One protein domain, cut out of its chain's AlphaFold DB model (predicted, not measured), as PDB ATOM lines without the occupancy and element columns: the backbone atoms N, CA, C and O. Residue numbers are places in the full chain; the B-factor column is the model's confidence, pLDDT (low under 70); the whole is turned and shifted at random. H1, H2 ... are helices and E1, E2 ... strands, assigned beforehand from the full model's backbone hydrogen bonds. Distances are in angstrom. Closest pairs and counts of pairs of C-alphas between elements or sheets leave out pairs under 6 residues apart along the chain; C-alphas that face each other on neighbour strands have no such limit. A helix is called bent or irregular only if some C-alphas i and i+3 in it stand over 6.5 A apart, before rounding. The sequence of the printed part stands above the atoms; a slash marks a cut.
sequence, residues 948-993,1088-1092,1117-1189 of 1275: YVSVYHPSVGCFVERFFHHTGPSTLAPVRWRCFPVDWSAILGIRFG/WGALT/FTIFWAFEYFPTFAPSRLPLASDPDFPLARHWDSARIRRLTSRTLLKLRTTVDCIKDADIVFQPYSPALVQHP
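This is residues 948 to 993, 1088 to 1092 and 1117 to 1189 of the 1275 residues of an uncharacterized protein of Fagus sylvatica (UniProt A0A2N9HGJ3). Short helices cross one another round H4, which lies in the middle of the domain, with H1 and H7 forming one group beside it and the hub H2, touching H3, H4, H5 and H8, forming the other. A small hairpin, E1 and E2, follows H1 in the chain, H6 touches no helix, and two long stretches with no named element join other parts. The printed part has 124 residues with eight named helices and two named strands, in the order H1 E1 E2 H2 H3 H4 H5 H6 H7 H8; the two-strand sheet is antiparallel and the class is mostly helix. The whole is compact, with a radius of gyration of the C-alphas of 14.6 A, and spans 39 by 37 by 29 A.

E1, residues 970 to 972, and E2, residues 975 to 977, form a hairpin at 150 degrees, with N 970 and O 977 2.7 A apart and N 975 and O 972 2.7 A apart, within hydrogen-bond range. H1, residues 954 to 960, touches H4, residues 1117 to 1125, about perpendicular at 78 degrees; their closest C-alphas, Val 956 and Ile 1119, are 6.5 A apart. H1 also touches H7, residues 1161 to 1169, the same way at a tilt of 38 degrees, only just steep; the closest C-alphas, Pro 954 and Leu 1161, are 5.2 A apart. H2, residues 981 to 988, touches H4 about perpendicular at 83 degrees, closest at the C-alphas of Ile 987 and Phe 1120, 6.9 A. H2 touches H5, residues 1144 to 1147, closest at the C-alphas of Ile 987 and Leu 1144, 4.6 A, and H3, residues 1088 to 1092, closest at those of Ser 985 and Gly 1089, 7.3 A. H2 and H8, residues 1183 to 1189, only just touch, with 3 pairs of C-alphas within 8 A. H6, residues 1150 to 1156, is apart from H4. Each O i to N i+4 pair is within hydrogen-bond range in H2, H3, H4 and H7, against 2 of 3 in H1, H6 and H8; H5 is too short for one.

H1 begins at C-alpha 954, (266.011, 249.771, 221.310). H4 and H7 each measure 12.2 A from first to last C-alpha, H2 10.5 A and H6 10.1 A. H8 measures 11.5 A from first to last C-alpha and is irregular, with C-alphas 1186 and 1189 7.3 A apart; it ends at C-alpha 1189, (287.454, 259.420, 197.660).

The C-alphas farthest apart, of His 966 and Leu 1136, are 42.2 A apart. Residues 994 to 1087 and 1093 to 1116 are not printed, with C-alpha gaps of 7.9 A and 11.2 A. The links H4 to H5 and H7 to H8 are long. Mean pLDDT of the printed part is 72.6; 47 residues are under 70, among them 964 to 977, 1132 to 1141 and 1183 to 1189.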
ATOM      1  N   TYR A 948     268.598 264.381 209.350       72.81
ATOM      2  CA  TYR A 948     268.376 263.908 210.717       72.81
ATOM      3  C   TYR A 948     267.206 262.913 210.758       72.81
ATOM      4  O   TYR A 948     266.071 263.246 210.408       72.81
ATOM      5  N   VAL A 949     267.470 261.700 211.254       68.62
ATOM      6  CA  VAL A 949     266.455 260.655 211.421       68.62
ATOM      7  C   VAL A 949     266.218 260.354 212.899       68.62
ATOM      8  O   VAL A 949     267.130 259.950 213.621       68.62
ATOM      9  N   SER A 950     264.967 260.478 213.343       64.06
ATOM     10  CA  SER A 950     264.553 260.020 214.671       64.06
ATOM     11  C   SER A 950     264.419 258.493 214.680       64.06
ATOM     12  O   SER A 950     263.475 257.940 214.112       64.06
ATOM     13  N   VAL A 951     265.390 257.814 215.298       63.81
ATOM     14  CA  VAL A 951     265.447 256.347 215.408       63.81
ATOM     15  C   VAL A 951     265.176 255.903 216.845       63.81
ATOM     16  O   VAL A 951     265.593 256.549 217.803       63.81
ATOM     17  N   TYR A 952     264.498 254.767 216.997       64.69
ATOM     18  CA  TYR A 952     264.175 254.178 218.292       64.69
ATOM     19  C   TYR A 952     265.395 253.521 218.937       64.69
ATOM     20  O   TYR A 952     266.006 252.613 218.378       64.69
ATOM     21  N   HIS A 953     265.724 253.973 220.142       65.94
ATOM     22  CA  HIS A 953     266.899 253.554 220.901       65.94
ATOM     23  C   HIS A 953     267.043 252.020 221.092       65.94
ATOM     24  O   HIS A 953     268.153 251.515 220.907       65.94
ATOM     25  N   PRO A 954     265.969 251.238 221.341       66.75
ATOM     26  CA  PRO A 954     266.011 249.771 221.310       66.75
ATOM     27  C   PRO A 954     266.582 249.122 220.040       66.75
ATOM     28  O   PRO A 954     267.217 248.075 220.142       66.75
ATOM     29  N   SER A 955     266.417 249.738 218.865       70.50
ATOM     30  CA  SER A 955     266.994 249.235 217.608       70.50
ATOM     31  C   SER A 955     268.518 249.330 217.577       70.50
ATOM     32  O   SER A 955     269.156 248.603 216.830       70.50
ATOM     33  N   VAL A 956     269.115 250.209 218.387       75.12
ATOM     34  CA  VAL A 956     270.572 250.276 218.584       75.12
ATOM     35  C   VAL A 956     270.995 249.193 219.580       75.12
ATOM     36  O   VAL A 956     271.971 248.478 219.356       75.12
ATOM     37  N   GLY A 957     270.220 249.035 220.661       72.38
ATOM     38  CA  GLY A 957     270.464 248.058 221.723       72.38
ATOM     39  C   GLY A 957     270.641 246.630 221.203       72.38
ATOM     40  O   GLY A 957     271.659 246.007 221.494       72.38
ATOM     41  N   CYS A 958     269.727 246.134 220.359       75.94
ATOM     42  CA  CYS A 958     269.762 244.742 219.885       75.94
ATOM     43  C   CYS A 958     271.009 244.359 219.056       75.94
ATOM     44  O   CYS A 958     271.336 243.169 218.992       75.94
ATOM     45  N   PHE A 959     271.718 245.331 218.466       78.31
ATOM     46  CA  PHE A 959     273.015 245.124 217.806       78.31
ATOM     47  C   PHE A 959     274.198 245.358 218.761       78.31
ATOM     48  O   PHE A 959     275.136 244.561 218.781       78.31
ATOM     49  N   VAL A 960     274.164 246.398 219.604       75.19
ATOM     50  CA  VAL A 960     275.278 246.717 220.524       75.19
ATOM     51  C   VAL A 960     275.404 245.694 221.666       75.19
ATOM     52  O   VAL A 960     276.514 245.368 222.081       75.19
ATOM     53  N   GLU A 961     274.301 245.070 222.092       71.06
ATOM     54  CA  GLU A 961     274.263 243.903 223.000       71.06
ATOM     55  C   GLU A 961     275.030 242.671 222.474       71.06
ATOM     56  O   GLU A 961     275.221 241.678 223.195       71.06
ATOM     57  N   ARG A 962     275.452 242.699 221.207       73.19
ATOM     58  CA  ARG A 962     276.188 241.632 220.522       73.19
ATOM     59  C   ARG A 962     277.651 241.982 220.267       73.19
ATOM     60  O   ARG A 962     278.356 241.134 219.734       73.19
ATOM     61  N   PHE A 963     278.115 243.167 220.669       73.31
ATOM     62  CA  PHE A 963     279.512 243.586 220.550       73.31
ATOM     63  C   PHE A 963     280.405 242.974 221.635       73.31
ATOM     64  O   PHE A 963     280.157 243.155 222.828       73.31
ATOM     65  N   PHE A 964     281.489 242.319 221.224       66.31
ATOM     66  CA  PHE A 964     282.500 241.727 222.097       66.31
ATOM     67  C   PHE A 964     283.684 242.676 222.237       66.31
ATOM     68  O   PHE A 964     284.665 242.606 221.505       66.31
ATOM     69  N   HIS A 965     283.601 243.566 223.222       60.47
ATOM     70  CA  HIS A 965     284.598 244.607 223.487       60.47
ATOM     71  C   HIS A 965     286.046 244.118 223.710       60.47
ATOM     72  O   HIS A 965     286.965 244.924 223.587       60.47
ATOM     73  N   HIS A 966     286.251 242.839 224.049       54.56
ATOM     74  CA  HIS A 966     287.579 242.231 224.170       54.56
ATOM     75  C   HIS A 966     288.251 242.013 222.809       54.56
ATOM     76  O   HIS A 966     289.436 242.278 222.677       54.56
ATOM     77  N   THR A 967     287.500 241.540 221.811       55.31
ATOM     78  CA  THR A 967     288.027 241.122 220.499       55.31
ATOM     79  C   THR A 967     287.699 242.119 219.387       55.31
ATOM     80  O   THR A 967     288.409 242.206 218.387       55.31
ATOM     81  N   GLY A 968     286.616 242.887 219.519       58.03
ATOM     82  CA  GLY A 968     286.201 243.950 218.603       58.03
ATOM     83  C   GLY A 968     285.217 243.594 217.471       58.03
ATOM     84  O   GLY A 968     284.906 244.508 216.708       58.03
ATOM     85  N   PRO A 969     284.748 242.344 217.272       62.72
ATOM     86  CA  PRO A 969     283.524 242.076 216.509       62.72
ATOM     87  C   PRO A 969     282.230 242.211 217.324       62.72
ATOM     88  O   PRO A 969     282.196 241.940 218.523       62.72
ATOM     89  N   SER A 970     281.132 242.514 216.639       56.09
ATOM     90  CA  SER A 970     279.790 242.049 216.991       56.09
ATOM     91  C   SER A 970     279.556 240.635 216.463       56.09
ATOM     92  O   SER A 970     280.084 240.261 215.420       56.09
ATOM     93  N   THR A 971     278.753 239.823 217.146       55.44
ATOM     94  CA  THR A 971     278.481 238.444 216.703       55.44
ATOM     95  C   THR A 971     276.991 238.188 216.537       55.44
ATOM     96  O   THR A 971     276.212 238.284 217.489       55.44
ATOM     97  N   LEU A 972     276.611 237.844 215.315       58.25
ATOM     98  CA  LEU A 972     275.249 237.579 214.873       58.25
ATOM     99  C   LEU A 972     275.265 236.143 214.378       58.25
ATOM    100  O   LEU A 972     276.048 235.865 213.482       58.25
ATOM    101  N   ALA A 973     274.504 235.219 214.963       50.94
ATOM    102  CA  ALA A 973     274.559 233.837 214.487       50.94
ATOM    103  C   ALA A 973     274.219 233.810 212.977       50.94
ATOM    104  O   ALA A 973     273.209 234.408 212.615       50.94
ATOM    105  N   PRO A 974     275.051 233.206 212.100       51.12
ATOM    106  CA  PRO A 974     276.225 232.368 212.386       51.12
ATOM    107  C   PRO A 974     277.616 233.036 212.197       51.12
ATOM    108  O   PRO A 974     278.625 232.343 212.272       51.12
ATOM    109  N   VAL A 975     277.727 234.355 211.985       59.12
ATOM    110  CA  VAL A 975     278.968 235.058 211.575       59.12
ATOM    111  C   VAL A 975     279.459 236.130 212.579       59.12
ATOM    112  O   VAL A 975     278.699 236.781 213.303       59.12
ATOM    113  N   ARG A 976     280.782 236.354 212.626       60.72
ATOM    114  CA  ARG A 976     281.408 237.476 213.357       60.72
ATOM    115  C   ARG A 976     281.585 238.688 212.434       60.72
ATOM    116  O   ARG A 976     282.272 238.596 211.424       60.72
ATOM    117  N   TRP A 977     281.029 239.827 212.831       68.75
ATOM    118  CA  TRP A 977     280.969 241.082 212.077       68.75
ATOM    119  C   TRP A 977     281.718 242.196 212.793       68.75
ATOM    120  O   TRP A 977     281.711 242.256 214.013       68.75
ATOM    121  N   ARG A 978     282.318 243.143 212.081       72.50
ATOM    122  CA  ARG A 978     282.919 244.337 212.688       72.50
ATOM    123  C   ARG A 978     282.538 245.539 211.833       72.50
ATOM    124  O   ARG A 978     282.588 245.431 210.618       72.50
ATOM    125  N   CYS A 979     282.183 246.659 212.458       82.38
ATOM    126  CA  CYS A 979     282.128 247.934 211.748       82.38
ATOM    127  C   CYS A 979     283.566 248.348 211.411       82.38
ATOM    128  O   CYS A 979     284.382 248.455 212.327       82.38
ATOM    129  N   PHE A 980     283.888 248.556 210.141       83.38
ATOM    130  CA  PHE A 980     285.223 248.919 209.664       83.38
ATOM    131  C   PHE A 980     285.345 250.426 209.353       83.38
ATOM    132  O   PHE A 980     284.335 251.097 209.135       83.38
ATOM    133  N   PRO A 981     286.573 250.972 209.233       85.25
ATOM    134  CA  PRO A 981     286.800 252.327 208.715       85.25
ATOM    135  C   PRO A 981     286.173 252.584 207.333       85.25
ATOM    136  O   PRO A 981     285.691 253.685 207.066       85.25
ATOM    137  N   VAL A 982     286.121 251.565 206.464       84.88
ATOM    138  CA  VAL A 982     285.457 251.668 205.153       84.88
ATOM    139  C   VAL A 982     283.938 251.823 205.286       84.88
ATOM    140  O   VAL A 982     283.364 252.623 204.556       84.88
ATOM    141  N   ASP A 983     283.301 251.174 206.269       88.88
ATOM    142  CA  ASP A 983     281.871 251.371 206.551       88.88
ATOM    143  C   ASP A 983     281.598 252.818 206.959       88.88
ATOM    144  O   ASP A 983     280.699 253.465 206.432       88.88
ATOM    145  N   TRP A 984     282.406 253.341 207.886       89.81
ATOM    146  CA  TRP A 984     282.313 254.725 208.357       89.81
ATOM    147  C   TRP A 984     282.459 255.717 207.196       89.81
ATOM    148  O   TRP A 984     281.664 256.648 207.072       89.81
ATOM    149  N   SER A 985     283.407 255.451 206.293       89.75
ATOM    150  CA  SER A 985     283.649 256.251 205.089       89.75
ATOM    151  C   SER A 985     282.477 256.198 204.102       89.75
ATOM    152  O   SER A 985     282.000 257.240 203.668       89.75
ATOM    153  N   ALA A 986     281.977 255.006 203.761       88.00
ATOM    154  CA  ALA A 986     280.918 254.825 202.763       88.00
ATOM    155  C   ALA A 986     279.541 255.312 203.253       88.00
ATOM    156  O   ALA A 986     278.774 255.912 202.498       88.00
ATOM    157  N   ILE A 987     279.227 255.070 204.528       89.62
ATOM    158  CA  ILE A 987     277.907 255.342 205.108       89.62
ATOM    159  C   ILE A 987     277.766 256.796 205.557       89.62
ATOM    160  O   ILE A 987     276.686 257.364 205.397       89.62
ATOM    161  N   LEU A 988     278.825 257.404 206.109       90.81
ATOM    162  CA  LEU A 988     278.791 258.785 206.614       90.81
ATOM    163  C   LEU A 988     279.483 259.801 205.699       90.81
ATOM    164  O   LEU A 988     279.260 260.997 205.856       90.81
ATOM    165  N   GLY A 989     280.331 259.348 204.775       89.00
ATOM    166  CA  GLY A 989     281.110 260.216 203.889       89.00
ATOM    167  C   GLY A 989     282.257 260.959 204.573       89.00
ATOM    168  O   GLY A 989     282.824 261.877 203.985       89.00
ATOM    169  N   ILE A 990     282.604 260.573 205.805       90.69
ATOM    170  CA  ILE A 990     283.718 261.149 206.567       90.69
ATOM    171  C   ILE A 990     284.998 260.422 206.152       90.69
ATOM    172  O   ILE A 990     285.141 259.219 206.377       90.69
ATOM    173  N   ARG A 991     285.923 261.156 205.531       83.12
ATOM    174  CA  ARG A 991     287.182 260.623 204.996       83.12
ATOM    175  C   ARG A 991     288.174 260.293 206.120       83.12
ATOM    176  O   ARG A 991     288.242 261.009 207.115       83.12
ATOM    177  N   PHE A 992     288.956 259.230 205.929       86.06
ATOM    178  CA  PHE A 992     290.159 258.935 206.717       86.06
ATOM    179  C   PHE A 992     291.400 259.425 205.970       86.06
ATOM    180  O   PHE A 992     291.385 259.543 204.742       86.06
ATOM    181  N   GLY A 993     292.489 259.634 206.704       77.44
ATOM    182  CA  GLY A 993     293.710 260.255 206.209       77.44
ATOM    183  C   GLY A 993     293.805 261.721 206.626       77.44
ATOM    184  O   GLY A 993     292.805 262.427 206.722       77.44
ATOM    185  N   TRP A1088     289.849 263.440 210.600       89.44
ATOM    186  CA  TRP A1088     288.521 263.440 211.203       89.44
ATOM    187  C   TRP A1088     287.841 262.070 211.143       89.44
ATOM    188  O   TRP A1088     287.097 261.729 212.068       89.44
ATOM    189  N   GLY A1089     288.117 261.257 210.119       90.00
ATOM    190  CA  GLY A1089     287.657 259.871 210.032       90.00
ATOM    191  C   GLY A1089     288.144 259.055 211.222       90.00
ATOM    192  O   GLY A1089     287.330 258.555 212.001       90.00
ATOM    193  N   ALA A1090     289.462 259.001 211.437       88.56
ATOM    194  CA  ALA A1090     290.074 258.270 212.544       88.56
ATOM    195  C   ALA A1090     289.609 258.777 213.917       88.56
ATOM    196  O   ALA A1090     289.317 257.965 214.800       88.56
ATOM    197  N   LEU A1091     289.490 260.098 214.100       87.94
ATOM    198  CA  LEU A1091     289.036 260.686 215.362       87.94
ATOM    199  C   LEU A1091     287.572 260.328 215.672       87.94
ATOM    200  O   LEU A1091     287.268 259.810 216.750       87.94
ATOM    201  N   THR A1092     286.658 260.579 214.729       89.56
ATOM    202  CA  THR A1092     285.211 260.391 214.937       89.56
ATOM    203  C   THR A1092     284.826 258.914 215.049       89.56
ATOM    204  O   THR A1092     284.062 258.540 215.942       89.56
ATOM    205  N   PHE A1117     274.972 255.798 213.175       88.50
ATOM    206  CA  PHE A1117     275.736 254.958 212.251       88.50
ATOM    207  C   PHE A1117     275.459 253.456 212.432       88.50
ATOM    208  O   PHE A1117     275.307 252.766 211.430       88.50
ATOM    209  N   THR A1118     275.297 252.951 213.664       86.00
ATOM    210  CA  THR A1118     274.998 251.525 213.924       86.00
ATOM    211  C   THR A1118     273.744 251.050 213.184       86.00
ATOM    212  O   THR A1118     273.636 249.883 212.817       86.00
ATOM    213  N   ILE A1119     272.786 251.956 212.969       84.12
ATOM    214  CA  ILE A1119     271.509 251.679 212.309       84.12
ATOM    215  C   ILE A1119     271.656 251.730 210.789       84.12
ATOM    216  O   ILE A1119     271.179 250.826 210.115       84.12
ATOM    217  N   PHE A1120     272.343 252.743 210.254       86.94
ATOM    218  CA  PHE A1120     272.627 252.813 208.819       86.94
ATOM    219  C   PHE A1120     273.488 251.617 208.369       86.94
ATOM    220  O   PHE A1120     273.145 250.950 207.402       86.94
ATOM    221  N   TRP A1121     274.511 251.257 209.152       88.81
ATOM    222  CA  TRP A1121     275.296 250.026 208.992       88.81
ATOM    223  C   TRP A1121     274.413 248.772 208.986       88.81
ATOM    224  O   TRP A1121     274.528 247.939 208.089       88.81
ATOM    225  N   ALA A1122     273.467 248.660 209.923       85.38
ATOM    226  CA  ALA A1122     272.539 247.535 209.943       85.38
ATOM    227  C   ALA A1122     271.593 247.487 208.724       85.38
ATOM    228  O   ALA A1122     271.152 246.399 208.362       85.38
ATOM    229  N   PHE A1123     271.281 248.616 208.076       85.38
ATOM    230  CA  PHE A1123     270.454 248.628 206.862       85.38
ATOM    231  C   PHE A1123     271.218 248.181 205.610       85.38
ATOM    232  O   PHE A1123     270.633 247.483 204.785       85.38
ATOM    233  N   GLU A1124     272.503 248.531 205.473       86.19
ATOM    234  CA  GLU A1124     273.318 248.059 204.340       86.19
ATOM    235  C   GLU A1124     273.593 246.548 204.430       86.19
ATOM    236  O   GLU A1124     273.489 245.839 203.430       86.19
ATOM    237  N   TYR A1125     273.907 246.041 205.630       84.88
ATOM    238  CA  TYR A1125     274.254 244.630 205.836       84.88
ATOM    239  C   TYR A1125     273.040 243.695 205.987       84.88
ATOM    240  O   TYR A1125     273.143 242.527 205.610       84.88
ATOM    241  N   PHE A1126     271.895 244.166 206.505       85.00
ATOM    242  CA  PHE A1126     270.723 243.321 206.798       85.00
ATOM    243  C   PHE A1126     269.424 243.896 206.192       85.00
ATOM    244  O   PHE A1126     268.661 244.582 206.887       85.00
ATOM    245  N   PRO A1127     269.096 243.576 204.922       79.19
ATOM    246  CA  PRO A1127     267.895 244.068 204.232       79.19
ATOM    247  C   PRO A1127     266.573 243.847 204.991       79.19
ATOM    248  O   PRO A1127     265.662 244.663 204.898       79.19
ATOM    249  N   THR A1128     266.483 242.807 205.826       74.06
ATOM    250  CA  THR A1128     265.340 242.502 206.718       74.06
ATOM    251  C   THR A1128     265.030 243.610 207.749       74.06
ATOM    252  O   THR A1128     263.920 243.688 208.299       74.06
ATOM    253  N   PHE A1129     265.994 244.498 208.016       72.38
ATOM    254  CA  PHE A1129     265.851 245.677 208.878       72.38
ATOM    255  C   PHE A1129     265.728 246.986 208.096       72.38
ATOM    256  O   PHE A1129     265.249 247.973 208.659       72.38
ATOM    257  N   ALA A1130     266.140 246.993 206.828       75.25
ATOM    258  CA  ALA A1130     266.181 248.183 206.001       75.25
ATOM    259  C   ALA A1130     264.771 248.745 205.713       75.25
ATOM    260  O   ALA A1130     263.824 247.992 205.457       75.25
ATOM    261  N   PRO A1131     264.590 250.079 205.721       75.12
ATOM    262  CA  PRO A1131     263.451 250.703 205.058       75.12
ATOM    263  C   PRO A1131     263.618 250.568 203.533       75.12
ATOM    264  O   PRO A1131     264.700 250.281 203.035       75.12
ATOM    265  N   SER A1132     262.576 250.835 202.746       68.88
ATOM    266  CA  SER A1132     262.772 250.969 201.294       68.88
ATOM    267  C   SER A1132     263.603 252.216 200.967       68.88
ATOM    268  O   SER A1132     263.361 253.278 201.551       68.88
ATOM    269  N   ARG A1133     264.511 252.096 199.994       68.50
ATOM    270  CA  ARG A1133     265.272 253.217 199.415       68.50
ATOM    271  C   ARG A1133     264.347 254.252 198.750       68.50
ATOM    272  O   ARG A1133     263.202 253.940 198.406       68.50
ATOM    273  N   LEU A1134     264.828 255.485 198.605       61.75
ATOM    274  CA  LEU A1134     264.075 256.588 197.994       61.75
ATOM    275  C   LEU A1134     263.931 256.408 196.462       61.75
ATOM    276  O   LEU A1134     264.920 256.083 195.812       61.75
ATOM    277  N   PRO A1135     262.751 256.664 195.849       51.81
ATOM    278  CA  PRO A1135     262.510 256.346 194.430       51.81
ATOM    279  C   PRO A1135     263.323 257.122 193.381       51.81
ATOM    280  O   PRO A1135     263.254 256.764 192.212       51.81
ATOM    281  N   LEU A1136     264.036 258.189 193.762       51.09
ATOM    282  CA  LEU A1136     264.873 258.985 192.848       51.09
ATOM    283  C   LEU A1136     266.360 258.584 192.868       51.09
ATOM    284  O   LEU A1136     267.134 259.138 192.092       51.09
ATOM    285  N   ALA A1137     266.770 257.650 193.736       51.31
ATOM    286  CA  ALA A1137     268.159 257.203 193.854       51.31
ATOM    287  C   ALA A1137     268.547 256.262 192.692       51.31
ATOM    288  O   ALA A1137     268.683 255.051 192.865       51.31
ATOM    289  N   SER A1138     268.677 256.839 191.494       48.31
ATOM    290  CA  SER A1138     269.085 256.166 190.248       48.31
ATOM    291  C   SER A1138     270.602 255.956 190.133       48.31
ATOM    292  O   SER A1138     271.060 255.289 189.211       48.31
ATOM    293  N   ASP A1139     271.355 256.529 191.069       50.22
ATOM    294  CA  ASP A1139     272.801 256.429 191.269       50.22
ATOM    295  C   ASP A1139     273.029 256.356 192.803       50.22
ATOM    296  O   ASP A1139     272.112 256.719 193.559       50.22
ATOM    297  N   PRO A1140     274.168 255.866 193.333       55.38
ATOM    298  CA  PRO A1140     274.335 255.694 194.772       55.38
ATOM    299  C   PRO A1140     274.628 257.042 195.444       55.38
ATOM    300  O   PRO A1140     275.787 257.403 195.633       55.38
ATOM    301  N   ASP A1141     273.563 257.758 195.829       64.69
ATOM    302  CA  ASP A1141     273.579 258.995 196.633       64.69
ATOM    303  C   ASP A1141     274.609 258.886 197.780       64.69
ATOM    304  O   ASP A1141     274.353 258.273 198.822       64.69
ATOM    305  N   PHE A1142     275.794 259.469 197.580       76.31
ATOM    306  CA  PHE A1142     276.856 259.491 198.578       76.31
ATOM    307  C   PHE A1142     276.608 260.655 199.560       76.31
ATOM    308  O   PHE A1142     276.343 261.781 199.123       76.31
ATOM    309  N   PRO A1143     276.690 260.427 200.883       86.19
ATOM    310  CA  PRO A1143     277.008 259.165 201.553       86.19
ATOM    311  C   PRO A1143     275.764 258.289 201.778       86.19
ATOM    312  O   PRO A1143     274.655 258.805 201.933       86.19
ATOM    313  N   LEU A1144     275.944 256.963 201.856       85.75
ATOM    314  CA  LEU A1144     274.837 255.995 201.734       85.75
ATOM    315  C   LEU A1144     273.690 256.204 202.737       85.75
ATOM    316  O   LEU A1144     272.531 255.983 202.387       85.75
ATOM    317  N   ALA A1145     273.962 256.716 203.944       86.06
ATOM    318  CA  ALA A1145     272.920 257.040 204.925       86.06
ATOM    319  C   ALA A1145     271.820 257.989 204.392       86.06
ATOM    320  O   ALA A1145     270.719 258.021 204.945       86.06
ATOM    321  N   ARG A1146     272.090 258.742 203.315       82.94
ATOM    322  CA  ARG A1146     271.147 259.642 202.639       82.94
ATOM    323  C   ARG A1146     270.043 258.919 201.853       82.94
ATOM    324  O   ARG A1146     268.955 259.477 201.733       82.94
ATOM    325  N   HIS A1147     270.266 257.704 201.342       79.38
ATOM    326  CA  HIS A1147     269.324 257.061 200.410       79.38
ATOM    327  C   HIS A1147     268.087 256.417 201.080       79.38
ATOM    328  O   HIS A1147     267.195 255.903 200.394       79.38
ATOM    329  N   TRP A1148     268.015 256.422 202.416       77.94
ATOM    330  CA  TRP A1148     266.961 255.774 203.203       77.94
ATOM    331  C   TRP A1148     265.803 256.727 203.571       77.94
ATOM    332  O   TRP A1148     266.011 257.812 204.110       77.94
ATOM    333  N   ASP A1149     264.553 256.295 203.357       72.38
ATOM    334  CA  ASP A1149     263.343 257.065 203.699       72.38
ATOM    335  C   ASP A1149     263.205 257.274 205.225       72.38
ATOM    336  O   ASP A1149     262.828 256.367 205.978       72.38
ATOM    337  N   SER A1150     263.458 258.504 205.688       70.06
ATOM    338  CA  SER A1150     263.390 258.894 207.103       70.06
ATOM    339  C   SER A1150     261.994 258.734 207.723       70.06
ATOM    340  O   SER A1150     261.877 258.401 208.907       70.06
ATOM    341  N   ALA A1151     260.922 258.879 206.937       67.56
ATOM    342  CA  ALA A1151     259.550 258.659 207.386       67.56
ATOM    343  C   ALA A1151     259.225 257.163 207.544       67.56
ATOM    344  O   ALA A1151     258.365 256.813 208.360       67.56
ATOM    345  N   ARG A1152     259.923 256.271 206.825       67.81
ATOM    346  CA  ARG A1152     259.882 254.811 207.042       67.81
ATOM    347  C   ARG A1152     260.805 254.347 208.158       67.81
ATOM    348  O   ARG A1152     260.382 253.484 208.924       67.81
ATOM    349  N   ILE A1153     261.979 254.950 208.355       70.94
ATOM    350  CA  ILE A1153     262.796 254.677 209.552       70.94
ATOM    351  C   ILE A1153     262.004 255.038 210.817       70.94
ATOM    352  O   ILE A1153     261.966 254.253 211.765       70.94
ATOM    353  N   ARG A1154     261.234 256.138 210.797       64.81
ATOM    354  CA  ARG A1154     260.298 256.484 211.882       64.81
ATOM    355  C   ARG A1154     259.183 255.443 212.106       64.81
ATOM    356  O   ARG A1154     258.518 255.494 213.128       64.81
ATOM    357  N   ARG A1155     258.951 254.484 211.197       63.56
ATOM    358  CA  ARG A1155     258.019 253.353 211.412       63.56
ATOM    359  C   ARG A1155     258.688 252.153 212.080       63.56
ATOM    360  O   ARG A1155     258.002 251.373 212.730       63.56
ATOM    361  N   LEU A1156     260.017 252.018 212.010       61.91
ATOM    362  CA  LEU A1156     260.743 251.004 212.789       61.91
ATOM    363  C   LEU A1156     260.613 251.250 214.302       61.91
ATOM    364  O   LEU A1156     260.746 250.313 215.085       61.91
ATOM    365  N   THR A1157     260.267 252.475 214.717       55.56
ATOM    366  CA  THR A1157     260.060 252.839 216.126       55.56
ATOM    367  C   THR A1157     258.834 252.194 216.777       55.56
ATOM    368  O   THR A1157     258.673 252.315 217.986       55.56
ATOM    369  N   SER A1158     257.977 251.501 216.017       57.03
ATOM    370  CA  SER A1158     256.866 250.711 216.565       57.03
ATOM    371  C   SER A1158     257.215 249.233 216.809       57.03
ATOM    372  O   SER A1158     256.344 248.463 217.217       57.03
ATOM    373  N   ARG A1159     258.454 248.789 216.529       63.09
ATOM    374  CA  ARG A1159     258.924 247.433 216.862       63.09
ATOM    375  C   ARG A1159     259.463 247.418 218.300       63.09
ATOM    376  O   ARG A1159     260.328 248.216 218.642       63.09
ATOM    377  N   THR A1160     258.980 246.501 219.140       64.56
ATOM    378  CA  THR A1160     259.488 246.340 220.515       64.56
ATOM    379  C   THR A1160     260.907 245.764 220.527       64.56
ATOM    380  O   THR A1160     261.285 245.030 219.613       64.56
ATOM    381  N   LEU A1161     261.679 246.034 221.592       70.19
ATOM    382  CA  LEU A1161     263.038 245.492 221.765       70.19
ATOM    383  C   LEU A1161     263.080 243.966 221.617       70.19
ATOM    384  O   LEU A1161     263.985 243.444 220.977       70.19
ATOM    385  N   LEU A1162     262.081 243.258 222.156       69.62
ATOM    386  CA  LEU A1162     261.973 241.805 222.034       69.62
ATOM    387  C   LEU A1162     261.828 241.371 220.569       69.62
ATOM    388  O   LEU A1162     262.619 240.559 220.105       69.62
ATOM    389  N   LYS A1163     260.896 241.973 219.813       72.62
ATOM    390  CA  LYS A1163     260.724 241.682 218.377       72.62
ATOM    391  C   LYS A1163     262.003 241.967 217.589       72.62
ATOM    392  O   LYS A1163     262.350 241.196 216.701       72.62
ATOM    393  N   LEU A1164     262.718 243.042 217.926       74.44
ATOM    394  CA  LEU A1164     264.003 243.375 217.310       74.44
ATOM    395  C   LEU A1164     265.077 242.332 217.653       74.44
ATOM    396  O   LEU A1164     265.683 241.807 216.728       74.44
ATOM    397  N   ARG A1165     265.255 241.959 218.930       76.12
ATOM    398  CA  ARG A1165     266.166 240.876 219.350       76.12
ATOM    399  C   ARG A1165     265.865 239.577 218.595       76.12
ATOM    400  O   ARG A1165     266.750 239.111 217.891       76.12
ATOM    401  N   THR A1166     264.621 239.089 218.616       75.12
ATOM    402  CA  THR A1166     264.206 237.877 217.885       75.12
ATOM    403  C   THR A1166     264.475 237.975 216.382       75.12
ATOM    404  O   THR A1166     265.003 237.033 215.809       75.12
ATOM    405  N   THR A1167     264.195 239.114 215.736       76.44
ATOM    406  CA  THR A1167     264.522 239.286 214.304       76.44
ATOM    407  C   THR A1167     266.033 239.163 214.063       76.44
ATOM    408  O   THR A1167     266.437 238.616 213.046       76.44
ATOM    409  N   VAL A1168     266.869 239.650 214.992       76.94
ATOM    410  CA  VAL A1168     268.338 239.578 214.901       76.94
ATOM    411  C   VAL A1168     268.871 238.170 215.230       76.94
ATOM    412  O   VAL A1168     269.888 237.763 214.677       76.94
ATOM    413  N   ASP A1169     268.196 237.408 216.096       74.81
ATOM    414  CA  ASP A1169     268.526 236.004 216.399       74.81
ATOM    415  C   ASP A1169     268.097 235.020 215.294       74.81
ATOM    416  O   ASP A1169     268.622 233.912 215.229       74.81
ATOM    417  N   CYS A1170     267.170 235.414 214.415       78.00
ATOM    418  CA  CYS A1170     266.679 234.591 213.303       78.00
ATOM    419  C   CYS A1170     267.354 234.869 211.943       78.00
ATOM    420  O   CYS A1170     266.925 234.285 210.948       78.00
ATOM    421  N   ILE A1171     268.372 235.738 211.888       77.62
ATOM    422  CA  ILE A1171     269.159 236.009 210.670       77.62
ATOM    423  C   ILE A1171     269.891 234.729 210.232       77.62
ATOM    424  O   ILE A1171     270.483 234.032 211.055       77.62
ATOM    425  N   LYS A1172     269.880 234.431 208.931       76.88
ATOM    426  CA  LYS A1172     270.682 233.376 208.287       76.88
ATOM    427  C   LYS A1172     271.653 234.010 207.294       76.88
ATOM    428  O   LYS A1172     271.445 235.144 206.884       76.88
ATOM    429  N   ASP A1173     272.663 233.274 206.827       78.19
ATOM    430  CA  ASP A1173     273.641 233.804 205.856       78.19
ATOM    431  C   ASP A1173     273.001 234.359 204.571       78.19
ATOM    432  O   ASP A1173     273.478 235.345 204.020       78.19
ATOM    433  N   ALA A1174     271.883 233.775 204.126       78.25
ATOM    434  CA  ALA A1174     271.121 234.251 202.968       78.25
ATOM    435  C   ALA A1174     270.414 235.608 203.188       78.25
ATOM    436  O   ALA A1174     270.031 236.255 202.216       78.25
ATOM    437  N   ASP A1175     270.251 236.045 204.442       79.56
ATOM    438  CA  ASP A1175     269.642 237.327 204.817       79.56
ATOM    439  C   ASP A1175     270.689 238.456 204.975       79.56
ATOM    440  O   ASP A1175     270.337 239.565 205.389       79.56
ATOM    441  N   ILE A1176     271.976 238.184 204.692       82.00
ATOM    442  CA  ILE A1176     273.098 239.104 204.937       82.00
ATOM    443  C   ILE A1176     273.811 239.493 203.637       82.00
ATOM    444  O   ILE A1176     274.220 238.648 202.841       82.00
ATOM    445  N   VAL A1177     274.055 240.792 203.457       84.81
ATOM    446  CA  VAL A1177     274.850 241.329 202.346       84.81
ATOM    447  C   VAL A1177     276.306 241.476 202.793       84.81
ATOM    448  O   VAL A1177     276.681 242.460 203.419       84.81
ATOM    449  N   PHE A1178     277.155 240.497 202.470       80.69
ATOM    450  CA  PHE A1178     278.562 240.472 202.913       80.69
ATOM    451  C   PHE A1178     279.440 241.579 202.296       80.69
ATOM    452  O   PHE A1178     280.447 241.963 202.890       80.69
ATOM    453  N   GLN A1179     279.069 242.097 201.121       78.06
ATOM    454  CA  GLN A1179     279.752 243.196 200.428       78.06
ATOM    455  C   GLN A1179     278.710 244.199 199.896       78.06
ATOM    456  O   GLN A1179     278.299 244.095 198.742       78.06
ATOM    457  N   PRO A1180     278.231 245.146 200.727       77.12
ATOM    458  CA  PRO A1180     277.166 246.074 200.332       77.12
ATOM    459  C   PRO A1180     277.639 247.254 199.467       77.12
ATOM    460  O   PRO A1180     276.808 247.962 198.900       77.12
ATOM    461  N   TYR A1181     278.951 247.481 199.349       83.00
ATOM    462  CA  TYR A1181     279.526 248.602 198.598       83.00
ATOM    463  C   TYR A1181     280.121 248.137 197.266       83.00
ATOM    464  O   TYR A1181     280.807 247.116 197.208       83.00
ATOM    465  N   SER A1182     279.922 248.917 196.203       71.88
ATOM    466  CA  SER A1182     280.610 248.685 194.931       71.88
ATOM    467  C   SER A1182     282.094 249.083 195.025       71.88
ATOM    468  O   SER A1182     282.429 250.017 195.762       71.88
ATOM    469  N   PRO A1183     283.003 248.455 194.251       63.44
ATOM    470  CA  PRO A1183     284.411 248.866 194.202       63.44
ATOM    471  C   PRO A1183     284.597 250.344 193.825       63.44
ATOM    472  O   PRO A1183     285.463 251.015 194.381       63.44
ATOM    473  N   ALA A1184     283.729 250.872 192.954       58.84
ATOM    474  CA  ALA A1184     283.714 252.283 192.576       58.84
ATOM    475  C   ALA A1184     283.407 253.213 193.765       58.84
ATOM    476  O   ALA A1184     284.049 254.250 193.900       58.84
ATOM    477  N   LEU A1185     282.495 252.836 194.674       62.03
ATOM    478  CA  LEU A1185     282.216 253.618 195.887       62.03
ATOM    479  C   LEU A1185     283.426 253.644 196.840       62.03
ATOM    480  O   LEU A1185     283.684 254.651 197.493       62.03
ATOM    481  N   VAL A1186     284.193 252.549 196.894       57.09
ATOM    482  CA  VAL A1186     285.417 252.439 197.710       57.09
ATOM    483  C   VAL A1186     286.575 253.262 197.116       57.09
ATOM    484  O   VAL A1186     287.415 253.751 197.867       57.09
ATOM    485  N   GLN A1187     286.598 253.469 195.795       49.81
ATOM    486  CA  GLN A1187     287.563 254.330 195.089       49.81
ATOM    487  C   GLN A1187     287.128 255.808 195.015       49.81
ATOM    488  O   GLN A1187     287.960 256.700 194.868       49.81
ATOM    489  N   HIS A1188     285.837 256.099 195.199       48.53
ATOM    490  CA  HIS A1188     285.261 257.443 195.107       48.53
ATOM    491  C   HIS A1188     285.868 258.575 195.972       48.53
ATOM    492  O   HIS A1188     285.686 259.729 195.570       48.53
ATOM    493  N   PRO A1189     286.612 258.361 197.085       45.81
ATOM    494  CA  PRO A1189     287.454 259.420 197.660       45.81
ATOM    495  C   PRO A1189     288.383 260.120 196.647       45.81
ATOM    496  O   PRO A1189     288.651 261.310 196.824       45.81
TER     497      PRO A1189